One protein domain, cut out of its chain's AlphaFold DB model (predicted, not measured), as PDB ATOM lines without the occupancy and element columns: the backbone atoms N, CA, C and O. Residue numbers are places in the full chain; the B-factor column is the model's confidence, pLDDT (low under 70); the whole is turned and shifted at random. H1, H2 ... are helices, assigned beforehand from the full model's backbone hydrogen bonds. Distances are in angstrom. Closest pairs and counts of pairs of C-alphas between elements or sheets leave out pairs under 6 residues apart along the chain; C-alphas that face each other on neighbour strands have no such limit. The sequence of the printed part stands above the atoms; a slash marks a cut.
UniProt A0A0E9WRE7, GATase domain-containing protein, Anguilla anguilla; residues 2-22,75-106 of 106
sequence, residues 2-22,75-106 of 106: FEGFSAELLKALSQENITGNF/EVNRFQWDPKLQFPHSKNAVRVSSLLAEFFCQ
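AT A GLANCE: This is residues 2 to 22 and 75 to 106 of the 106 residues of the protein "GATase domain-containing protein" of Anguilla anguilla (UniProt A0A0E9WRE7). One longer helix, H3, is the core of this small domain: H1 packs steeply across its first half on one side, and the short H2 packs on the same half from another side. From H2 a long loop, residues 80 to 90, runs out to Lys 84 and folds back to the start of H3. The printed part has 53 residues with three named helices, in the order H1, H2, H3 along the chain, and no named strand; the class is all helix, with 27 of the 53 residues in the named helices. The whole is compact, with a radius of gyration of the C-alphas of 11.3 A and spans of 34 by 26 by 18 A.

IN THESE COORDINATES: Find C-alpha 91 at (150.425, 155.589, 165.506); from there H3, residues 91 to 104, runs 20.3 A to C-alpha 104 at (147.764, 138.924, 154.233). Then go back to C-alpha 7 at (161.673, 145.254, 166.814), where H1, residues 7 to 15, begins; it measures 12.2 A from first to last C-alpha. After the cut you meet H2, residues 76 to 79, a helix of four residues.

HOW THE PARTS SIT: Start at H3, the longest helix, with 14 residues. H1 and H3 touch, and the closest C-alphas, those of Leu 9 and Asn 92, are 6.8 A apart. H3 touches H1 with residues 92 to 96 alone. The two run opposite ways at a steep tilt of 68 degrees, only just short of about perpendicular. H2 and H3 touch too: their closest C-alphas are those of Asn 77 and Val 94, 5.5 A apart. H3 touches H2 with residues 93 to 97 alone. H1 and H2 are apart. Along the backbones of H1 and H3, each O i to N i+4 pair is within hydrogen-bond range; H2 is too short for such a pair, and its one O i to N i+3 pair is within range.

THE WHOLE: Look for the two C-alphas farthest apart at Lys 84 and Gln 106, 34.4 A from each other. The C-alphas of Phe 2 and Gln 106, the first and last printed residues, are 13.0 A apart, and Gln 106 is the chain's last residue. Residues 23 to 74 are not printed, and C-alphas 22 and 75 stand 11.9 A apart across this cut, which lies in the link from H1 to H2. The link from H2 to H3, 11 residues, is long. The mean pLDDT of the printed part is 96.6, and no printed residue is under 70.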
ATOM      1  N   PHE A   2     154.477 137.846 161.544       97.44
ATOM      2  CA  PHE A   2     155.143 139.075 162.009       97.44
ATOM      3  C   PHE A   2     156.555 139.326 161.459       97.44
ATOM      4  O   PHE A   2     157.247 140.214 161.943       97.44
ATOM      5  N   GLU A   3     156.998 138.576 160.454       93.56
ATOM      6  CA  GLU A   3     158.367 138.672 159.925       93.56
ATOM      7  C   GLU A   3     158.728 140.085 159.426       93.56
ATOM      8  O   GLU A   3     159.844 140.548 159.633       93.56
ATOM      9  N   GLY A   4     157.769 140.811 158.842       92.44
ATOM     10  CA  GLY A   4     157.967 142.186 158.365       92.44
ATOM     11  C   GLY A   4     157.884 143.280 159.441       92.44
ATOM     12  O   GLY A   4     157.900 144.465 159.103       92.44
ATOM     13  N   PHE A   5     157.728 142.930 160.721       97.06
ATOM     14  CA  PHE A   5     157.546 143.905 161.800       97.06
ATOM     15  C   PHE A   5     158.903 144.299 162.391       97.06
ATOM     16  O   PHE A   5     159.748 143.447 162.658       97.06
ATOM     17  N   SER A   6     159.114 145.597 162.642       97.94
ATOM     18  CA  SER A   6     160.337 146.057 163.314       97.94
ATOM     19  C   SER A   6     160.342 145.657 164.791       97.94
ATOM     20  O   SER A   6     159.284 145.472 165.401       97.94
ATOM     21  N   ALA A   7     161.528 145.576 165.395       97.88
ATOM     22  CA  ALA A   7     161.673 145.254 166.814       97.88
ATOM     23  C   ALA A   7     160.938 146.264 167.714       97.88
ATOM     24  O   ALA A   7     160.331 145.887 168.716       97.88
ATOM     25  N   GLU A   8     160.939 147.542 167.339       98.19
ATOM     26  CA  GLU A   8     160.224 148.607 168.042       98.19
ATOM     27  C   GLU A   8     158.712 148.409 167.960       98.19
ATOM     28  O   GLU A   8     158.019 148.609 168.954       98.19
ATOM     29  N   LEU A   9     158.195 147.987 166.802       98.12
ATOM     30  CA  LEU A   9     156.768 147.739 166.639       98.12
ATOM     31  C   LEU A   9     156.321 146.475 167.379       98.12
ATOM     32  O   LEU A   9     155.257 146.481 167.987       98.12
ATOM     33  N   LEU A  10     157.137 145.418 167.379       98.12
ATOM     34  CA  LEU A  10     156.888 144.221 168.190       98.12
ATOM     35  C   LEU A  10     156.910 144.543 169.687       98.12
ATOM     36  O   LEU A  10     156.078 144.042 170.440       98.12
ATOM     37  N   LYS A  11     157.823 145.420 170.117       98.25
ATOM     38  CA  LYS A  11     157.855 145.930 171.490       98.25
ATOM     39  C   LYS A  11     156.610 146.754 171.818       98.25
ATOM     40  O   LYS A  11     156.031 146.566 172.879       98.25
ATOM     41  N   ALA A  12     156.169 147.631 170.918       98.31
ATOM     42  CA  ALA A  12     154.920 148.365 171.101       98.31
ATOM     43  C   ALA A  12     153.722 147.408 171.195       98.31
ATOM     44  O   ALA A  12     152.895 147.551 172.084       98.31
ATOM     45  N   LEU A  13     153.664 146.381 170.344       97.19
ATOM     46  CA  LEU A  13     152.594 145.381 170.356       97.19
ATOM     47  C   LEU A  13     152.555 144.542 171.641       97.19
ATOM     48  O   LEU A  13     151.481 144.089 172.021       97.19
ATOM     49  N   SER A  14     153.688 144.362 172.329       97.31
ATOM     50  CA  SER A  14     153.745 143.641 173.607       97.31
ATOM     51  C   SER A  14     153.565 144.520 174.850       97.31
ATOM     52  O   SER A  14     153.348 143.979 175.933       97.31
ATOM     53  N   GLN A  15     153.667 145.849 174.730       97.44
ATOM     54  CA  GLN A  15     153.679 146.772 175.879       97.44
ATOM     55  C   GLN A  15     152.579 147.840 175.851       97.44
ATOM     56  O   GLN A  15     152.249 148.396 176.897       97.44
ATOM     57  N   GLU A  16     152.028 148.158 174.683       97.94
ATOM     58  CA  GLU A  16     151.005 149.188 174.506       97.94
ATOM     59  C   GLU A  16     149.619 148.569 174.271       97.94
ATOM     60  O   GLU A  16     149.474 147.511 173.659       97.94
ATOM     61  N   ASN A  17     148.569 149.290 174.673       96.38
ATOM     62  CA  ASN A  17     147.177 148.901 174.426       96.38
ATOM     63  C   ASN A  17     146.770 149.236 172.978       96.38
ATOM     64  O   ASN A  17     146.046 150.203 172.738       96.38
ATOM     65  N   ILE A  18     147.287 148.473 172.008       97.75
ATOM     66  CA  ILE A  18     147.118 148.745 170.565       97.75
ATOM     67  C   ILE A  18     146.292 147.703 169.797       97.75
ATOM     68  O   ILE A  18     146.168 147.799 168.572       97.75
ATOM     69  N   THR A  19     145.698 146.735 170.496       97.69
ATOM     70  CA  THR A  19     144.793 145.722 169.932       97.69
ATOM     71  C   THR A  19     143.363 145.928 170.446       97.69
ATOM     72  O   THR A  19     143.120 146.002 171.652       97.69
ATOM     73  N   GLY A  20     142.393 146.060 169.536       96.81
ATOM     74  CA  GLY A  20     140.978 146.185 169.897       96.81
ATOM     75  C   GLY A  20     140.360 144.821 170.207       96.81
ATOM     76  O   GLY A  20     140.248 143.990 169.309       96.81
ATOM     77  N   ASN A  21     139.944 144.585 171.453       97.12
ATOM     78  CA  ASN A  21     139.334 143.322 171.881       97.12
ATOM     79  C   ASN A  21     137.831 143.522 172.133       97.12
ATOM     80  O   ASN A  21     137.445 144.205 173.078       97.12
ATOM     81  N   PHE A  22     136.987 142.929 171.283       95.12
ATOM     82  CA  PHE A  22     135.524 143.064 171.326       95.12
ATOM     83  C   PHE A  22     134.841 141.693 171.242       95.12
ATOM     84  O   PHE A  22     134.106 141.394 170.305       95.12
ATOM     85  N   GLU A  75     141.395 145.874 162.127       98.25
ATOM     86  CA  GLU A  75     140.703 146.800 161.231       98.25
ATOM     87  C   GLU A  75     140.147 148.028 161.960       98.25
ATOM     88  O   GLU A  75     140.149 149.139 161.420       98.25
ATOM     89  N   VAL A  76     139.717 147.857 163.212       97.69
ATOM     90  CA  VAL A  76     139.066 148.930 163.978       97.69
ATOM     91  C   VAL A  76     140.021 150.079 164.279       97.69
ATOM     92  O   VAL A  76     139.582 151.225 164.325       97.69
ATOM     93  N   ASN A  77     141.328 149.803 164.353       97.62
ATOM     94  CA  ASN A  77     142.365 150.801 164.624       97.62
ATOM     95  C   ASN A  77     142.368 151.948 163.599       97.62
ATOM     96  O   ASN A  77     142.790 153.062 163.909       97.62
ATOM     97  N   ARG A  78     141.928 151.675 162.362       97.06
ATOM     98  CA  ARG A  78     141.947 152.631 161.242       97.06
ATOM     99  C   ARG A  78     140.563 153.123 160.840       97.06
ATOM    100  O   ARG A  78     140.452 154.223 160.302       97.06
ATOM    101  N   PHE A  79     139.536 152.298 161.030       97.94
ATOM    102  CA  PHE A  79     138.268 152.469 160.321       97.94
ATOM    103  C   PHE A  79     137.042 152.646 161.221       97.94
ATOM    104  O   PHE A  79     136.002 153.051 160.709       97.94
ATOM    105  N   GLN A  80     137.135 152.388 162.529       97.19
ATOM    106  CA  GLN A  80     136.021 152.599 163.463       97.19
ATOM    107  C   GLN A  80     136.272 153.821 164.339       97.19
ATOM    108  O   GLN A  80     137.384 154.012 164.795       97.19
ATOM    109  N   TRP A  81     135.247 154.644 164.573       96.06
ATOM    110  CA  TRP A  81     135.390 155.925 165.287       96.06
ATOM    111  C   TRP A  81     134.221 156.218 166.239       96.06
ATOM    112  O   TRP A  81     133.995 157.372 166.597       96.06
ATOM    113  N   ASP A  82     133.436 155.202 166.624       94.56
ATOM    114  CA  ASP A  82     132.339 155.397 167.584       94.56
ATOM    115  C   ASP A  82     132.916 155.803 168.952       94.56
ATOM    116  O   ASP A  82     133.592 154.987 169.583       94.56
ATOM    117  N   PRO A  83     132.636 157.023 169.451       91.38
ATOM    118  CA  PRO A  83     133.180 157.504 170.720       91.38
ATOM    119  C   PRO A  83     132.667 156.728 171.942       91.38
ATOM    120  O   PRO A  83     133.197 156.899 173.039       91.38
ATOM    121  N   LYS A  84     131.631 155.893 171.790       94.00
ATOM    122  CA  LYS A  84     131.133 155.017 172.861       94.00
ATOM    123  C   LYS A  84     132.029 153.803 173.098       94.00
ATOM    124  O   LYS A  84     131.901 153.161 174.137       94.00
ATOM    125  N   LEU A  85     132.911 153.481 172.153       91.44
ATOM    126  CA  LEU A  85     133.829 152.352 172.224       91.44
ATOM    127  C   LEU A  85     135.276 152.847 172.274       91.44
ATOM    128  O   LEU A  85     135.611 153.926 171.794       91.44
ATOM    129  N   GLN A  86     136.148 152.055 172.894       90.44
ATOM    130  CA  GLN A  86     137.560 152.394 173.064       90.44
ATOM    131  C   GLN A  86     138.393 151.718 171.972       90.44
ATOM    132  O   GLN A  86     138.982 150.659 172.181       90.44
ATOM    133  N   PHE A  87     138.410 152.316 170.783       96.88
ATOM    134  CA  PHE A  87     139.223 151.841 169.665       96.88
ATOM    135  C   PHE A  87     140.663 152.394 169.740       96.88
ATOM    136  O   PHE A  87     140.849 153.601 169.925       96.88
ATOM    137  N   PRO A  88     141.707 151.557 169.584       97.06
ATOM    138  CA  PRO A  88     143.088 152.038 169.591       97.06
ATOM    139  C   PRO A  88     143.461 152.797 168.306       97.06
ATOM    140  O   PRO A  88     143.632 152.204 167.245       97.06
ATOM    141  N   HIS A  89     143.680 154.112 168.409       97.75
ATOM    142  CA  HIS A  89     144.064 154.977 167.274       97.75
ATOM    143  C   HIS A  89     145.497 155.519 167.349       97.75
ATOM    144  O   HIS A  89     145.845 156.477 166.654       97.75
ATOM    145  N   SER A  90     146.351 154.937 168.197       98.12
ATOM    146  CA  SER A  90     147.756 155.350 168.266       98.12
ATOM    147  C   SER A  90     148.473 155.095 166.932       98.12
ATOM    148  O   SER A  90     148.072 154.249 166.127       98.12
ATOM    149  N   LYS A  91     149.589 155.796 166.701       98.19
ATOM    150  CA  LYS A  91     150.425 155.589 165.506       98.19
ATOM    151  C   LYS A  91     150.833 154.117 165.345       98.19
ATOM    152  O   LYS A  91     150.799 153.595 164.232       98.19
ATOM    153  N   ASN A  92     151.185 153.452 166.447       98.50
ATOM    154  CA  ASN A  92     151.561 152.040 166.445       98.50
ATOM    155  C   ASN A  92     150.358 151.140 166.130       98.50
ATOM    156  O   ASN A  92     150.486 150.250 165.292       98.50
ATOM    157  N   ALA A  93     149.177 151.425 166.690       98.31
ATOM    158  CA  ALA A  93     147.941 150.691 166.398       98.31
ATOM    159  C   ALA A  93     147.581 150.725 164.900       98.31
ATOM    160  O   ALA A  93     147.309 149.689 164.286       98.31
ATOM    161  N   VAL A  94     147.653 151.906 164.279       98.31
ATOM    162  CA  VAL A  94     147.421 152.083 162.835       98.31
ATOM    163  C   VAL A  94     148.491 151.374 161.997       98.31
ATOM    164  O   VAL A  94     148.179 150.789 160.951       98.31
ATOM    165  N   ARG A  95     149.755 151.393 162.441       98.12
ATOM    166  CA  ARG A  95     150.858 150.738 161.727       98.12
ATOM    167  C   ARG A  95     150.740 149.216 161.755       98.12
ATOM    168  O   ARG A  95     150.889 148.609 160.699       98.12
ATOM    169  N   VAL A  96     150.421 148.625 162.908       98.12
ATOM    170  CA  VAL A  96     150.157 147.182 163.049       98.12
ATOM    171  C   VAL A  96     149.017 146.750 162.129       98.12
ATOM    172  O   VAL A  96     149.175 145.800 161.370       98.12
ATOM    173  N   SER A  97     147.905 147.491 162.136       98.19
ATOM    174  CA  SER A  97     146.752 147.233 161.263       98.19
ATOM    175  C   SER A  97     147.136 147.211 159.779       98.19
ATOM    176  O   SER A  97     146.760 146.306 159.038       98.19
ATOM    177  N   SER A  98     147.938 148.189 159.346       97.38
ATOM    178  CA  SER A  98     148.392 148.281 157.953       97.38
ATOM    179  C   SER A  98     149.323 147.130 157.573       97.38
ATOM    180  O   SER A  98     149.104 146.495 156.549       97.38
ATOM    181  N   LEU A  99     150.311 146.812 158.416       97.88
ATOM    182  CA  LEU A  99     151.272 145.742 158.139       97.88
ATOM    183  C   LEU A  99     150.641 144.346 158.163       97.88
ATOM    184  O   LEU A  99     151.043 143.497 157.377       97.88
ATOM    185  N   LEU A 100     149.644 144.101 159.021       98.00
ATOM    186  CA  LEU A 100     148.892 142.844 158.980       98.00
ATOM    187  C   LEU A 100     148.111 142.683 157.672       98.00
ATOM    188  O   LEU A 100     148.095 141.592 157.108       98.00
ATOM    189  N   ALA A 101     147.496 143.761 157.175       97.75
ATOM    190  CA  ALA A 101     146.812 143.737 155.885       97.75
ATOM    191  C   ALA A 101     147.800 143.533 154.724       97.75
ATOM    192  O   ALA A 101     147.543 142.726 153.836       97.75
ATOM    193  N   GLU A 102     148.948 144.219 154.751       96.69
ATOM    194  CA  GLU A 102     150.023 144.029 153.771       96.69
ATOM    195  C   GLU A 102     150.554 142.591 153.786       96.69
ATOM    196  O   GLU A 102     150.779 142.031 152.722       96.69
ATOM    197  N   PHE A 103     150.731 141.983 154.961       97.00
ATOM    198  CA  PHE A 103     151.132 140.581 155.097       97.00
ATOM    199  C   PHE A 103     150.107 139.620 154.473       97.00
ATOM    200  O   PHE A 103     150.496 138.682 153.788       97.00
ATOM    201  N   PHE A 104     148.810 139.838 154.706       97.25
ATOM    202  CA  PHE A 104     147.764 138.924 154.233       97.25
ATOM    203  C   PHE A 104     147.502 139.015 152.720       97.25
ATOM    204  O   PHE A 104     147.093 138.029 152.115       97.25
ATOM    205  N   CYS A 105     147.714 140.185 152.114       95.50
ATOM    206  CA  CYS A 105     147.501 140.406 150.681       95.50
ATOM    207  C   CYS A 105     148.714 140.055 149.794       95.50
ATOM    208  O   CYS A 105     148.632 140.270 148.582       95.50
ATOM    209  N   GLN A 106     149.827 139.605 150.382       83.00
ATOM    210  CA  GLN A 106     151.045 139.213 149.660       83.00
ATOM    211  C   GLN A 106     150.937 137.843 148.989       83.00
ATOM    212  O   GLN A 106     150.200 136.971 149.500       83.00
TER     213      GLN A 106